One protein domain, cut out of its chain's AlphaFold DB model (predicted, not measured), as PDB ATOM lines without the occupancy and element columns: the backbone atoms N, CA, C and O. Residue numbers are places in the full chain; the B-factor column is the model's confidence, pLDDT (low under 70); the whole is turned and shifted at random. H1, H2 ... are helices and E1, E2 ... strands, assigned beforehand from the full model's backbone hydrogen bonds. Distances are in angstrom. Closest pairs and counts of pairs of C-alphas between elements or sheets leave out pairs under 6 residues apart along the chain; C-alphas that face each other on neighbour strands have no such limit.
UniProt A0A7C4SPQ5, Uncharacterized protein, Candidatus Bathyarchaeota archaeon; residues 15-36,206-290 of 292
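This is residues 15 to 36 and 206 to 290 of the 292 residues of an uncharacterized protein of Candidatus Bathyarchaeota archaeon (UniProt A0A7C4SPQ5). The domain is a small two-layer sandwich: a strongly twisted sheet of four strands, E1, E6, E3 and E4, faces a smaller sheet of two, E2 and E5, with the strands of the two layers at 25 degrees. Helix H1 packs with its residues 20 to 24 on part of the face of the larger sheet turned away from E2 and E5, and residues 220 to 226, of which 220 to 224 belong to the short helix H2, stick out at one end. The printed part has 107 residues, with two named helices and six named strands in the order H1 E1 H2 E2 E3 E4 E5 E6; the class is mixed. The larger sheet has the order E1, E6, E3, E4, and both sheets are antiparallel. The whole is compact, with a radius of gyration of the C-alphas of 14.9 A and spans of 45 by 31 by 24 A.

In the larger sheet, E1, residues 208 to 215, is an edge strand beside E6, residues 282 to 289, with N 211 and O 285 2.9 A apart, within hydrogen-bond range. E6 is antiparallel to E3, residues 245 to 253, with N 250 and O 286 at 2.8 A. E3 forms a hairpin with the other edge strand, E4, residues 258 to 267, with N 249 and O 263 at 2.9 A; E4 bends by 61 degrees at residue 261. In the second sheet, E2, residues 232 to 240, and E5, residues 271 to 279, are antiparallel, with N 237 and O 274 at 2.8 A. The facing parts of the two sheets are 9.8 A apart, centre to centre. The closest C-alphas of E1 and E5 are those of Asn 215 and Val 279, 5.9 A apart. H1, residues 15 to 24, is on the larger sheet at a height of 9.3 A over the sheet. It lies over E3 and runs along the strands, at 10 degrees to E3 on the local plane; the closest C-alphas of the two are those of Tyr 24 and Trp 252, 7.2 A apart. H2, residues 220 to 224, is not on that sheet. In H1 and H2 every O i to N i+4 pair is within hydrogen-bond range.

H1 begins at C-alpha 15 (21.027, 51.880, -20.167) and is 14.4 A long; H2 is 6.2 A. E1 is 23.3 A, E2 22.1 A, E3 26.1 A, E4 24.7 A and E5 21.5 A. E6, 23.4 A, ends at C-alpha 289 (-6.056, 47.800, -5.693).

The C-alphas of Asn 225 and Gly 245 are the two farthest apart, 45.3 A. Residues 37 to 205 are not printed, and C-alphas 36 and 206 are 9.7 A apart across the cut. Of the links printed whole, none is long. The mean pLDDT of the printed part is 95.4, and no printed residue is under 70.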
ATOM      1  N   TYR A  15      21.433  51.987 -21.573       91.94
ATOM      2  CA  TYR A  15      21.027  51.880 -20.167       91.94
ATOM      3  C   TYR A  15      19.678  52.547 -19.859       91.94
ATOM      4  O   TYR A  15      19.004  52.156 -18.903       91.94
ATOM      5  N   GLY A  16      19.250  53.511 -20.683       92.12
ATOM      6  CA  GLY A  16      17.949  54.174 -20.553       92.12
ATOM      7  C   GLY A  16      16.771  53.193 -20.534       92.12
ATOM      8  O   GLY A  16      15.878  53.337 -19.701       92.12
ATOM      9  N   HIS A  17      16.820  52.132 -21.347       90.06
ATOM     10  CA  HIS A  17      15.771  51.106 -21.378       90.06
ATOM     11  C   HIS A  17      15.668  50.330 -20.053       90.06
ATOM     12  O   HIS A  17      14.571  50.031 -19.582       90.06
ATOM     13  N   PHE A  18      16.802  50.057 -19.398       92.62
ATOM     14  CA  PHE A  18      16.826  49.384 -18.094       92.62
ATOM     15  C   PHE A  18      16.327  50.294 -16.977       92.62
ATOM     16  O   PHE A  18      15.609  49.837 -16.088       92.62
ATOM     17  N   LYS A  19      16.667  51.588 -17.033       94.62
ATOM     18  CA  LYS A  19      16.137  52.587 -16.098       94.62
ATOM     19  C   LYS A  19      14.615  52.675 -16.202       94.62
ATOM     20  O   LYS A  19      13.947  52.674 -15.170       94.62
ATOM     21  N   ALA A  20      14.075  52.704 -17.421       96.06
ATOM     22  CA  ALA A  20      12.635  52.770 -17.633       96.06
ATOM     23  C   ALA A  20      11.909  51.558 -17.033       96.06
ATOM     24  O   ALA A  20      10.968  51.716 -16.253       96.06
ATOM     25  N   LEU A  21      12.420  50.352 -17.306       94.69
ATOM     26  CA  LEU A  21      11.896  49.116 -16.726       94.69
ATOM     27  C   LEU A  21      12.027  49.086 -15.194       94.69
ATOM     28  O   LEU A  21      11.093  48.689 -14.501       94.69
ATOM     29  N   SER A  22      13.162  49.530 -14.649       95.25
ATOM     30  CA  SER A  22      13.387  49.587 -13.200       95.25
ATOM     31  C   SER A  22      12.406  50.531 -12.501       95.25
ATOM     32  O   SER A  22      11.854  50.171 -11.462       95.25
ATOM     33  N   ASN A  23      12.136  51.700 -13.088       97.12
ATOM     34  CA  ASN A  23      11.137  52.636 -12.573       97.12
ATOM     35  C   ASN A  23       9.731  52.030 -12.605       97.12
ATOM     36  O   ASN A  23       9.011  52.100 -11.607       97.12
ATOM     37  N   TYR A  24       9.366  51.389 -13.717       97.06
ATOM     38  CA  TYR A  24       8.083  50.707 -13.854       97.06
ATOM     39  C   TYR A  24       7.901  49.611 -12.795       97.06
ATOM     40  O   TYR A  24       6.841  49.514 -12.188       97.06
ATOM     41  N   LEU A  25       8.944  48.839 -12.479       95.69
ATOM     42  CA  LEU A  25       8.894  47.777 -11.465       95.69
ATOM     43  C   LEU A  25       9.101  48.269 -10.024       95.69
ATOM     44  O   LEU A  25       9.047  47.474  -9.084       95.69
ATOM     45  N   LYS A  26       9.330  49.568  -9.812       95.25
ATOM     46  CA  LYS A  26       9.562  50.115  -8.475       95.25
ATOM     47  C   LYS A  26       8.363  49.837  -7.563       95.25
ATOM     48  O   LYS A  26       7.218  50.113  -7.925       95.25
ATOM     49  N   GLY A  27       8.655  49.302  -6.376       91.50
ATOM     50  CA  GLY A  27       7.656  48.930  -5.369       91.50
ATOM     51  C   GLY A  27       7.006  47.561  -5.584       91.50
ATOM     52  O   GLY A  27       6.178  47.163  -4.772       91.50
ATOM     53  N   VAL A  28       7.375  46.825  -6.638       93.06
ATOM     54  CA  VAL A  28       6.841  45.485  -6.905       93.06
ATOM     55  C   VAL A  28       7.774  44.424  -6.333       93.06
ATOM     56  O   VAL A  28       8.907  44.279  -6.791       93.06
ATOM     57  N   ASN A  29       7.291  43.633  -5.375       90.69
ATOM     58  CA  ASN A  29       7.993  42.429  -4.940       90.69
ATOM     59  C   ASN A  29       7.610  41.251  -5.848       90.69
ATOM     60  O   ASN A  29       6.581  40.608  -5.637       90.69
ATOM     61  N   LEU A  30       8.415  40.986  -6.880       87.44
ATOM     62  CA  LEU A  30       8.118  39.953  -7.880       87.44
ATOM     63  C   LEU A  30       8.036  38.538  -7.282       87.44
ATOM     64  O   LEU A  30       7.222  37.742  -7.745       87.44
ATOM     65  N   GLU A  31       8.843  38.237  -6.260       86.25
ATOM     66  CA  GLU A  31       8.890  36.917  -5.618       86.25
ATOM     67  C   GLU A  31       7.616  36.646  -4.807       86.25
ATOM     68  O   GLU A  31       6.963  35.614  -4.973       86.25
ATOM     69  N   GLU A  32       7.203  37.612  -3.985       89.31
ATOM     70  CA  GLU A  32       6.003  37.486  -3.149       89.31
ATOM     71  C   GLU A  32       4.704  37.632  -3.947       89.31
ATOM     72  O   GLU A  32       3.679  37.061  -3.570       89.31
ATOM     73  N   SER A  33       4.734  38.355  -5.072       89.06
ATOM     74  CA  SER A  33       3.533  38.647  -5.866       89.06
ATOM     75  C   SER A  33       2.906  37.414  -6.516       89.06
ATOM     76  O   SER A  33       1.729  37.484  -6.876       89.06
ATOM     77  N   ARG A  34       3.660  36.310  -6.677       92.44
ATOM     78  CA  ARG A  34       3.199  35.038  -7.279       92.44
ATOM     79  C   ARG A  34       2.405  35.248  -8.570       92.44
ATOM     80  O   ARG A  34       1.327  34.684  -8.759       92.44
ATOM     81  N   PHE A  35       2.921  36.113  -9.438       95.19
ATOM     82  CA  PHE A  35       2.201  36.490 -10.638       95.19
ATOM     83  C   PHE A  35       1.980  35.308 -11.586       95.19
ATOM     84  O   PHE A  35       2.872  34.498 -11.831       95.19
ATOM     85  N   VAL A  36       0.793  35.277 -12.184       95.62
ATOM     86  CA  VAL A  36       0.419  34.389 -13.285       95.62
ATOM     87  C   VAL A  36       0.165  35.210 -14.543       95.62
ATOM     88  O   VAL A  36      -0.040  36.423 -14.476       95.62
ATOM     89  N   ASP A 206      -4.362  38.644  -7.688       87.94
ATOM     90  CA  ASP A 206      -5.739  39.059  -7.393       87.94
ATOM     91  C   ASP A 206      -5.921  40.577  -7.243       87.94
ATOM     92  O   ASP A 206      -7.041  41.069  -7.375       87.94
ATOM     93  N   THR A 207      -4.860  41.311  -6.895       91.38
ATOM     94  CA  THR A 207      -4.935  42.729  -6.491       91.38
ATOM     95  C   THR A 207      -3.978  43.635  -7.255       91.38
ATOM     96  O   THR A 207      -3.966  44.841  -7.010       91.38
ATOM     97  N   MET A 208      -3.155  43.079  -8.143       95.31
ATOM     98  CA  MET A 208      -2.160  43.810  -8.913       95.31
ATOM     99  C   MET A 208      -1.949  43.182 -10.292       95.31
ATOM    100  O   MET A 208      -1.949  41.958 -10.431       95.31
ATOM    101  N   SER A 209      -1.698  44.014 -11.303       97.25
ATOM    102  CA  SER A 209      -1.266  43.581 -12.627       97.25
ATOM    103  C   SER A 209      -0.206  44.503 -13.224       97.25
ATOM    104  O   SER A 209      -0.209  45.714 -13.006       97.25
ATOM    105  N   LEU A 210       0.704  43.896 -13.983       97.94
ATOM    106  CA  LEU A 210       1.684  44.544 -14.840       97.94
ATOM    107  C   LEU A 210       1.365  44.172 -16.286       97.94
ATOM    108  O   LEU A 210       1.389  42.989 -16.636       97.94
ATOM    109  N   LEU A 211       1.105  45.165 -17.129       97.69
ATOM    110  CA  LEU A 211       0.746  44.971 -18.531       97.69
ATOM    111  C   LEU A 211       1.708  45.696 -19.461       97.69
ATOM    112  O   LEU A 211       2.237  46.756 -19.135       97.69
ATOM    113  N   TRP A 212       1.863  45.131 -20.648       97.94
ATOM    114  CA  TRP A 212       2.501  45.727 -21.806       97.94
ATOM    115  C   TRP A 212       1.528  45.635 -22.976       97.94
ATOM    116  O   TRP A 212       1.181  44.538 -23.425       97.94
ATOM    117  N   ILE A 213       1.067  46.788 -23.446       98.12
ATOM    118  CA  ILE A 213       0.188  46.910 -24.606       98.12
ATOM    119  C   ILE A 213       1.028  47.460 -25.746       98.12
ATOM    120  O   ILE A 213       1.702  48.472 -25.584       98.12
ATOM    121  N   GLN A 214       1.019  46.785 -26.889       97.69
ATOM    122  CA  GLN A 214       1.875  47.138 -28.014       97.69
ATOM    123  C   GLN A 214       1.144  47.014 -29.346       97.69
ATOM    124  O   GLN A 214       0.468  46.018 -29.602       97.69
ATOM    125  N   ASN A 215       1.396  47.975 -30.227       97.56
ATOM    126  CA  ASN A 215       1.148  47.862 -31.654       97.56
ATOM    127  C   ASN A 215       2.146  46.870 -32.280       97.56
ATOM    128  O   ASN A 215       3.360  47.086 -32.246       97.56
ATOM    129  N   LYS A 216       1.643  45.761 -32.829       95.69
ATOM    130  CA  LYS A 216       2.429  44.680 -33.446       95.69
ATOM    131  C   LYS A 216       3.277  45.172 -34.617       95.69
ATOM    132  O   LYS A 216       4.324  44.580 -34.860       95.69
ATOM    133  N   ASP A 217       2.862  46.248 -35.281       95.12
ATOM    134  CA  ASP A 217       3.599  46.846 -36.390       95.12
ATOM    135  C   ASP A 217       4.702  47.808 -35.885       95.12
ATOM    136  O   ASP A 217       5.632  48.123 -36.627       95.12
ATOM    137  N   HIS A 218       4.697  48.200 -34.602       96.19
ATOM    138  CA  HIS A 218       5.802  48.930 -33.967       96.19
ATOM    139  C   HIS A 218       6.941  47.980 -33.563       96.19
ATOM    140  O   HIS A 218       7.155  47.658 -32.386       96.19
ATOM    141  N   THR A 219       7.666  47.504 -34.573       94.12
ATOM    142  CA  THR A 219       8.857  46.658 -34.436       94.12
ATOM    143  C   THR A 219      10.134  47.465 -34.658       94.12
ATOM    144  O   THR A 219      10.120  48.489 -35.339       94.12
ATOM    145  N   TRP A 220      11.266  46.978 -34.133       91.25
ATOM    146  CA  TRP A 220      12.575  47.577 -34.419       91.25
ATOM    147  C   TRP A 220      12.833  47.678 -35.931       91.25
ATOM    148  O   TRP A 220      13.257  48.728 -36.398       91.25
ATOM    149  N   TRP A 221      12.496  46.627 -36.689       92.50
ATOM    150  CA  TRP A 221      12.658  46.583 -38.143       92.50
ATOM    151  C   TRP A 221      11.890  47.699 -38.857       92.50
ATOM    152  O   TRP A 221      12.462  48.403 -39.688       92.50
ATOM    153  N   ASN A 222      10.617  47.898 -38.508       94.50
ATOM    154  CA  ASN A 222       9.800  48.943 -39.120       94.50
ATOM    155  C   ASN A 222      10.316  50.339 -38.760       94.50
ATOM    156  O   ASN A 222      10.395  51.203 -39.630       94.50
ATOM    157  N   VAL A 223      10.743  50.541 -37.510       93.06
ATOM    158  CA  VAL A 223      11.297  51.821 -37.053       93.06
ATOM    159  C   VAL A 223      12.586  52.177 -37.800       93.06
ATOM    160  O   VAL A 223      12.686  53.284 -38.322       93.06
ATOM    161  N   VAL A 224      13.560  51.262 -37.907       94.25
ATOM    162  CA  VAL A 224      14.847  51.570 -38.570       94.25
ATOM    163  C   VAL A 224      14.719  51.746 -40.083       94.25
ATOM    164  O   VAL A 224      15.485  52.503 -40.673       94.25
ATOM    165  N   ASN A 225      13.730  51.098 -40.704       95.31
ATOM    166  CA  ASN A 225      13.440  51.236 -42.133       95.31
ATOM    167  C   ASN A 225      12.441  52.365 -42.448       95.31
ATOM    168  O   ASN A 225      12.036  52.509 -43.598       95.31
ATOM    169  N   ASN A 226      12.044  53.176 -41.458       94.62
ATOM    170  CA  ASN A 226      11.053  54.251 -41.608       94.62
ATOM    171  C   ASN A 226       9.715  53.781 -42.208       94.62
ATOM    172  O   ASN A 226       9.045  54.533 -42.920       94.62
ATOM    173  N   ILE A 227       9.314  52.542 -41.918       93.50
ATOM    174  CA  ILE A 227       8.005  52.015 -42.304       93.50
ATOM    175  C   ILE A 227       6.957  52.675 -41.395       93.50
ATOM    176  O   ILE A 227       7.063  52.555 -40.169       93.50
ATOM    177  N   PRO A 228       5.951  53.382 -41.949       92.50
ATOM    178  CA  PRO A 228       4.920  54.024 -41.144       92.50
ATOM    179  C   PRO A 228       4.152  53.012 -40.288       92.50
ATOM    180  O   PRO A 228       3.709  51.979 -40.783       92.50
ATOM    181  N   VAL A 229       3.958  53.341 -39.012       93.31
ATOM    182  CA  VAL A 229       3.108  52.576 -38.093       93.31
ATOM    183  C   VAL A 229       1.830  53.368 -37.868       93.31
ATOM    184  O   VAL A 229       1.866  54.447 -37.270       93.31
ATOM    185  N   GLU A 230       0.715  52.843 -38.374       92.88
ATOM    186  CA  GLU A 230      -0.602  53.426 -38.140       92.88
ATOM    187  C   GLU A 230      -0.979  53.244 -36.660       92.88
ATOM    188  O   GLU A 230      -0.929  52.117 -36.150       92.88
ATOM    189  N   PRO A 231      -1.325  54.326 -35.945       95.06
ATOM    190  CA  PRO A 231      -1.809  54.214 -34.581       95.06
ATOM    191  C   PRO A 231      -3.174  53.520 -34.523       95.06
ATOM    192  O   PRO A 231      -4.032  53.736 -35.379       95.06
ATOM    193  N   VAL A 232      -3.378  52.669 -33.515       96.75
ATOM    194  CA  VAL A 232      -4.681  52.035 -33.276       96.75
ATOM    195  C   VAL A 232      -5.418  52.829 -32.209       96.75
ATOM    196  O   VAL A 232      -5.008  52.837 -31.047       96.75
ATOM    197  N   GLU A 233      -6.497  53.492 -32.612       95.12
ATOM    198  CA  GLU A 233      -7.291  54.349 -31.734       95.12
ATOM    199  C   GLU A 233      -8.350  53.562 -30.947       95.12
ATOM    200  O   GLU A 233      -8.878  52.553 -31.426       95.12
ATOM    201  N   LYS A 234      -8.695  54.068 -29.755       94.31
ATOM    202  CA  LYS A 234      -9.805  53.600 -28.902       94.31
ATOM    203  C   LYS A 234      -9.817  52.082 -28.712       94.31
ATOM    204  O   LYS A 234     -10.795  51.393 -28.997       94.31
ATOM    205  N   VAL A 235      -8.697  51.554 -28.239       97.19
ATOM    206  CA  VAL A 235      -8.527  50.125 -27.995       97.19
ATOM    207  C   VAL A 235      -9.182  49.768 -26.670       97.19
ATOM    208  O   VAL A 235      -8.678  50.119 -25.604       97.19
ATOM    209  N   GLU A 236     -10.291  49.044 -26.743       97.44
ATOM    210  CA  GLU A 236     -10.954  48.481 -25.572       97.44
ATOM    211  C   GLU A 236     -10.287  47.161 -25.168       97.44
ATOM    212  O   GLU A 236     -10.105  46.249 -25.985       97.44
ATOM    213  N   VAL A 237      -9.896  47.067 -23.898       97.62
ATOM    214  CA  VAL A 237      -9.218  45.904 -23.323       97.62
ATOM    215  C   VAL A 237      -9.988  45.413 -22.108       97.62
ATOM    216  O   VAL A 237     -10.144  46.129 -21.121       97.62
ATOM    217  N   GLU A 238     -10.404  44.156 -22.171       97.69
ATOM    218  CA  GLU A 238     -11.000  43.415 -21.068       97.69
ATOM    219  C   GLU A 238      -9.912  42.588 -20.374       97.69
ATOM    220  O   GLU A 238      -9.159  41.841 -21.014       97.69
ATOM    221  N   LEU A 239      -9.810  42.744 -19.059       97.62
ATOM    222  CA  LEU A 239      -8.833  42.084 -18.203       97.62
ATOM    223  C   LEU A 239      -9.555  41.236 -17.158       97.62
ATOM    224  O   LEU A 239     -10.312  41.769 -16.349       97.62
ATOM    225  N   CYS A 240      -9.283  39.932 -17.119       95.81
ATOM    226  CA  CYS A 240     -10.012  39.007 -16.248       95.81
ATOM    227  C   CYS A 240      -9.209  38.588 -15.005       95.81
ATOM    228  O   CYS A 240      -7.975  38.514 -15.009       95.81
ATOM    229  N   GLY A 241      -9.937  38.193 -13.958       93.62
ATOM    230  CA  GLY A 241      -9.410  37.535 -12.761       93.62
ATOM    231  C   GLY A 241      -8.960  38.491 -11.656       93.62
ATOM    232  O   GLY A 241      -8.001  38.182 -10.947       93.62
ATOM    233  N   PHE A 242      -9.612  39.639 -11.518       95.19
ATOM    234  CA  PHE A 242      -9.401  40.568 -10.407       95.19
ATOM    235  C   PHE A 242     -10.381  40.283  -9.267       95.19
ATOM    236  O   PHE A 242     -11.421  39.660  -9.467       95.19
ATOM    237  N   LYS A 243     -10.071  40.734  -8.050       95.69
ATOM    238  CA  LYS A 243     -11.094  40.856  -6.997       95.69
ATOM    239  C   LYS A 243     -11.901  42.126  -7.213       95.69
ATOM    240  O   LYS A 243     -11.305  43.161  -7.491       95.69
ATOM    241  N   ASP A 244     -13.207  42.080  -6.989       96.56
ATOM    242  CA  ASP A 244     -14.053  43.267  -7.120       96.56
ATOM    243  C   ASP A 244     -13.616  44.417  -6.189       96.56
ATOM    244  O   ASP A 244     -13.091  44.213  -5.078       96.56
ATOM    245  N   GLY A 245     -13.822  45.647  -6.663       96.56
ATOM    246  CA  GLY A 245     -13.509  46.884  -5.943       96.56
ATOM    247  C   GLY A 245     -12.733  47.901  -6.778       96.56
ATOM    248  O   GLY A 245     -12.536  47.720  -7.976       96.56
ATOM    249  N   SER A 246     -12.294  48.983  -6.135       97.69
ATOM    250  CA  SER A 246     -11.561  50.070  -6.793       97.69
ATOM    251  C   SER A 246     -10.082  49.745  -7.001       97.69
ATOM    252  O   SER A 246      -9.404  49.221  -6.110       97.69
ATOM    253  N   TYR A 247      -9.564  50.133  -8.162       98.19
ATOM    254  CA  TYR A 247      -8.172  50.000  -8.576       98.19
ATOM    255  C   TYR A 247      -7.649  51.327  -9.101       98.19
ATOM    256  O   TYR A 247      -8.390  52.122  -9.672       98.19
ATOM    257  N   ILE A 248      -6.350  51.534  -8.937       98.12
ATOM    258  CA  ILE A 248      -5.601  52.598  -9.588       98.12
ATOM    259  C   ILE A 248      -4.848  51.995 -10.770       98.12
ATOM    260  O   ILE A 248      -4.205  50.951 -10.631       98.12
ATOM    261  N   VAL A 249      -4.923  52.662 -11.917       98.31
ATOM    262  CA  VAL A 249      -4.179  52.325 -13.130       98.31
ATOM    263  C   VAL A 249      -3.196  53.450 -13.413       98.31
ATOM    264  O   VAL A 249      -3.586  54.583 -13.683       98.31
ATOM    265  N   GLU A 250      -1.908  53.139 -13.368       98.38
ATOM    266  CA  GLU A 250      -0.850  54.021 -13.846       98.38
ATOM    267  C   GLU A 250      -0.504  53.674 -15.293       98.38
ATOM    268  O   GLU A 250      -0.209  52.520 -15.609       98.38
ATOM    269  N   TYR A 251      -0.472  54.688 -16.150       98.19
ATOM    270  CA  TYR A 251      -0.071  54.595 -17.549       98.19
ATOM    271  C   TYR A 251       1.372  55.065 -17.677       98.19
ATOM    272  O   TYR A 251       1.674  56.215 -17.368       98.19
ATOM    273  N   TRP A 252       2.261  54.197 -18.143       98.25
ATOM    274  CA  TRP A 252       3.699  54.434 -18.168       98.25
ATOM    275  C   TRP A 252       4.215  54.589 -19.594       98.25
ATOM    276  O   TRP A 252       3.960  53.741 -20.452       98.25
ATOM    277  N   ASP A 253       5.002  55.640 -19.834       96.62
ATOM    278  CA  ASP A 253       5.811  55.727 -21.049       96.62
ATOM    279  C   ASP A 253       6.978  54.734 -20.933       96.62
ATOM    280  O   ASP A 253       7.806  54.814 -20.021       96.62
ATOM    281  N   THR A 254       7.047  53.790 -21.868       95.56
ATOM    282  CA  THR A 254       7.982  52.655 -21.818       95.56
ATOM    283  C   THR A 254       9.435  53.018 -22.137       95.56
ATOM    284  O   THR A 254      10.328  52.196 -21.931       95.56
ATOM    285  N   TYR A 255       9.704  54.248 -22.589       93.31
ATOM    286  CA  TYR A 255      11.045  54.718 -22.955       93.31
ATOM    287  C   TYR A 255      11.671  55.554 -21.837       93.31
ATOM    288  O   TYR A 255      12.837  55.375 -21.495       93.31
ATOM    289  N   SER A 256      10.892  56.462 -21.256       95.31
ATOM    290  CA  SER A 256      11.300  57.347 -20.162       95.31
ATOM    291  C   SER A 256      11.096  56.719 -18.780       95.31
ATOM    292  O   SER A 256      11.791  57.095 -17.832       95.31
ATOM    293  N   GLY A 257      10.176  55.754 -18.651       96.44
ATOM    294  CA  GLY A 257       9.803  55.136 -17.378       96.44
ATOM    295  C   GLY A 257       9.172  56.126 -16.412       96.44
ATOM    296  O   GLY A 257       9.554  56.160 -15.239       96.44
ATOM    297  N   VAL A 258       8.266  56.959 -16.919       97.12
ATOM    298  CA  VAL A 258       7.514  57.961 -16.159       97.12
ATOM    299  C   VAL A 258       6.020  57.679 -16.310       97.12
ATOM    300  O   VAL A 258       5.561  57.278 -17.382       97.12
ATOM    301  N   VAL A 259       5.263  57.895 -15.232       98.00
ATOM    302  CA  VAL A 259       3.797  57.850 -15.257       98.00
ATOM    303  C   VAL A 259       3.282  59.048 -16.056       98.00
ATOM    304  O   VAL A 259       3.496  60.194 -15.671       98.00
ATOM    305  N   MET A 260       2.612  58.780 -17.172       97.00
ATOM    306  CA  MET A 260       1.985  59.787 -18.031       97.00
ATOM    307  C   MET A 260       0.636  60.241 -17.478       97.00
ATOM    308  O   MET A 260       0.293  61.417 -17.564       97.00
ATOM    309  N   ARG A 261      -0.143  59.298 -16.937       96.81
ATOM    310  CA  ARG A 261      -1.442  59.556 -16.309       96.81
ATOM    311  C   ARG A 261      -1.797  58.453 -15.320       96.81
ATOM    312  O   ARG A 261      -1.286  57.336 -15.412       96.81
ATOM    313  N   THR A 262      -2.723  58.773 -14.429       97.75
ATOM    314  CA  THR A 262      -3.319  57.834 -13.484       97.75
ATOM    315  C   THR A 262      -4.832  57.958 -13.561       97.75
ATOM    316  O   THR A 262      -5.348  59.071 -13.648       97.75
ATOM    317  N   GLU A 263      -5.537  56.837 -13.514       97.00
ATOM    318  CA  GLU A 263      -7.000  56.796 -13.434       97.00
ATOM    319  C   GLU A 263      -7.454  55.793 -12.371       97.00
ATOM    320  O   GLU A 263      -6.711  54.885 -11.985       97.00
ATOM    321  N   GLU A 264      -8.683  55.965 -11.896       97.81
ATOM    322  CA  GLU A 264      -9.353  55.004 -11.028       97.81
ATOM    323  C   GLU A 264     -10.371  54.213 -11.845       97.81
ATOM    324  O   GLU A 264     -11.172  54.790 -12.580       97.81
ATOM    325  N   VAL A 265     -10.345  52.892 -11.693       97.62
ATOM    326  CA  VAL A 265     -11.270  51.960 -12.348       97.62
ATOM    327  C   VAL A 265     -11.870  51.023 -11.313       97.62
ATOM    328  O   VAL A 265     -11.335  50.854 -10.215       97.62
ATOM    329  N   VAL A 266     -12.985  50.390 -11.658       97.75
ATOM    330  CA  VAL A 266     -13.660  49.432 -10.782       97.75
ATOM    331  C   VAL A 266     -13.631  48.062 -11.435       97.75
ATOM    332  O   VAL A 266     -14.053  47.913 -12.579       97.75
ATOM    333  N   ALA A 267     -13.156  47.064 -10.692       97.38
ATOM    334  CA  ALA A 267     -13.346  45.674 -11.066       97.38
ATOM    335  C   ALA A 267     -14.752  45.226 -10.654       97.38
ATOM    336  O   ALA A 267     -15.122  45.372  -9.484       97.38
ATOM    337  N   THR A 268     -15.513  44.690 -11.606       96.88
ATOM    338  CA  THR A 268     -16.861  44.141 -11.384       96.88
ATOM    339  C   THR A 268     -16.929  42.752 -12.002       96.88
ATOM    340  O   THR A 268     -16.491  42.578 -13.136       96.88
ATOM    341  N   ASN A 269     -17.466  41.763 -11.281       95.81
ATOM    342  CA  ASN A 269     -17.480  40.356 -11.712       95.81
ATOM    343  C   ASN A 269     -16.077  39.812 -12.050       95.81
ATOM    344  O   ASN A 269     -15.911  38.936 -12.896       95.81
ATOM    345  N   GLY A 270     -15.054  40.342 -11.384       94.81
ATOM    346  CA  GLY A 270     -13.654  40.007 -11.598       94.81
ATOM    347  C   GLY A 270     -13.040  40.524 -12.898       94.81
ATOM    348  O   GLY A 270     -11.958  40.064 -13.274       94.81
ATOM    349  N   GLU A 271     -13.688  41.482 -13.558       96.94
ATOM    350  CA  GLU A 271     -13.225  42.089 -14.803       96.94
ATOM    351  C   GLU A 271     -12.910  43.572 -14.628       96.94
ATOM    352  O   GLU A 271     -13.646  44.303 -13.965       96.94
ATOM    353  N   ILE A 272     -11.829  44.019 -15.267       97.69
ATOM    354  CA  ILE A 272     -11.511  45.434 -15.467       97.69
ATOM    355  C   ILE A 272     -11.571  45.716 -16.967       97.69
ATOM    356  O   ILE A 272     -10.921  45.031 -17.756       97.69
ATOM    357  N   HIS A 273     -12.315  46.753 -17.340       97.56
ATOM    358  CA  HIS A 273     -12.436  47.242 -18.713       97.56
ATOM    359  C   HIS A 273     -11.669  48.558 -18.842       97.56
ATOM    360  O   HIS A 273     -11.884  49.474 -18.049       97.56
ATOM    361  N   LEU A 274     -10.757  48.639 -19.812       97.38
ATOM    362  CA  LEU A 274      -9.913  49.810 -20.064       97.38
ATOM    363  C   LEU A 274     -10.075  50.291 -21.504       97.38
ATOM    364  O   LEU A 274     -10.157  49.475 -22.421       97.38
ATOM    365  N   THR A 275     -10.002  51.606 -21.704       97.00
ATOM    366  CA  THR A 275      -9.917  52.221 -23.034       97.00
ATOM    367  C   THR A 275      -8.558  52.890 -23.202       97.00
ATOM    368  O   THR A 275      -8.196  53.822 -22.480       97.00
ATOM    369  N   ILE A 276      -7.787  52.419 -24.180       96.38
ATOM    370  CA  ILE A 276      -6.509  53.017 -24.560       96.38
ATOM    371  C   ILE A 276      -6.743  53.889 -25.790       96.38
ATOM    372  O   ILE A 276      -7.047  53.379 -26.865       96.38
ATOM    373  N   GLU A 277      -6.624  55.206 -25.621       94.19
ATOM    374  CA  GLU A 277      -6.977  56.187 -26.660       94.19
ATOM    375  C   GLU A 277      -6.176  56.009 -27.947       94.19
ATOM    376  O   GLU A 277      -6.751  56.057 -29.029       94.19
ATOM    377  N   ASP A 278      -4.869  55.781 -27.824       94.56
ATOM    378  CA  ASP A 278      -3.971  55.606 -28.959       94.56
ATOM    379  C   ASP A 278      -2.842  54.617 -28.621       94.56
ATOM    380  O   ASP A 278      -2.107  54.785 -27.643       94.56
ATOM    381  N   VAL A 279      -2.690  53.587 -29.459       96.81
ATOM    382  CA  VAL A 279      -1.573  52.638 -29.435       96.81
ATOM    383  C   VAL A 279      -0.751  52.772 -30.721       96.81
ATOM    384  O   VAL A 279      -0.816  51.946 -31.634       96.81
ATOM    385  N   LYS A 280       0.082  53.815 -30.782       94.88
ATOM    386  CA  LYS A 280       1.089  53.992 -31.845       94.88
ATOM    387  C   LYS A 280       2.312  53.088 -31.686       94.88
ATOM    388  O   LYS A 280       2.834  52.555 -32.659       94.88
ATOM    389  N   LYS A 281       2.803  52.968 -30.454       95.31
ATOM    390  CA  LYS A 281       4.006  52.210 -30.096       95.31
ATOM    391  C   LYS A 281       3.652  51.140 -29.073       95.31
ATOM    392  O   LYS A 281       2.854  50.246 -29.342       95.31
ATOM    393  N   ASP A 282       4.208  51.259 -27.890       96.06
ATOM    394  CA  ASP A 282       3.904  50.479 -26.721       96.06
ATOM    395  C   ASP A 282       3.696  51.383 -25.501       96.06
ATOM    396  O   ASP A 282       4.229  52.494 -25.412       96.06
ATOM    397  N   ILE A 283       2.878  50.892 -24.580       97.19
ATOM    398  CA  ILE A 283       2.550  51.512 -23.302       97.19
ATOM    399  C   ILE A 283       2.517  50.422 -22.233       97.19
ATOM    400  O   ILE A 283       2.082  49.295 -22.490       97.19
ATOM    401  N   ALA A 284       2.972  50.749 -21.028       98.12
ATOM    402  CA  ALA A 284       2.875  49.849 -19.890       98.12
ATOM    403  C   ALA A 284       1.795  50.328 -18.917       98.12
ATOM    404  O   ALA A 284       1.610  51.531 -18.731       98.12
ATOM    405  N   LEU A 285       1.085  49.389 -18.292       98.25
ATOM    406  CA  LEU A 285       0.089  49.696 -17.265       98.25
ATOM    407  C   LEU A 285       0.441  48.972 -15.978       98.25
ATOM    408  O   LEU A 285       0.581  47.748 -15.976       98.25
ATOM    409  N   LYS A 286       0.510  49.718 -14.877       98.12
ATOM    410  CA  LYS A 286       0.558  49.144 -13.533       98.12
ATOM    411  C   LYS A 286      -0.798  49.350 -12.880       98.12
ATOM    412  O   LYS A 286      -1.206  50.482 -12.652       98.12
ATOM    413  N   ILE A 287      -1.477  48.251 -12.586       97.69
ATOM    414  CA  ILE A 287      -2.805  48.245 -11.972       97.69
ATOM    415  C   ILE A 287      -2.658  47.710 -10.558       97.69
ATOM    416  O   ILE A 287      -2.074  46.643 -10.382       97.69
ATOM    417  N   TYR A 288      -3.181  48.402  -9.555       96.38
ATOM    418  CA  TYR A 288      -3.165  47.920  -8.175       96.38
ATOM    419  C   TYR A 288      -4.401  48.371  -7.410       96.38
ATOM    420  O   TYR A 288      -4.966  49.434  -7.667       96.38
ATOM    421  N   ARG A 289      -4.853  47.532  -6.478       95.44
ATOM    422  CA  ARG A 289      -6.056  47.800  -5.693       95.44
ATOM    423  C   ARG A 289      -5.881  49.083  -4.886       95.44
ATOM    424  O   ARG A 289      -4.870  49.257  -4.204       95.44
ATOM    425  N   LYS A 290      -6.882  49.960  -4.938       93.75
ATOM    426  CA  LYS A 290      -6.916  51.167  -4.115       93.75
ATOM    427  C   LYS A 290      -7.078  50.738  -2.659       93.75
ATOM    428  O   LYS A 290      -8.040  50.059  -2.307       93.75
TER     429      LYS A 290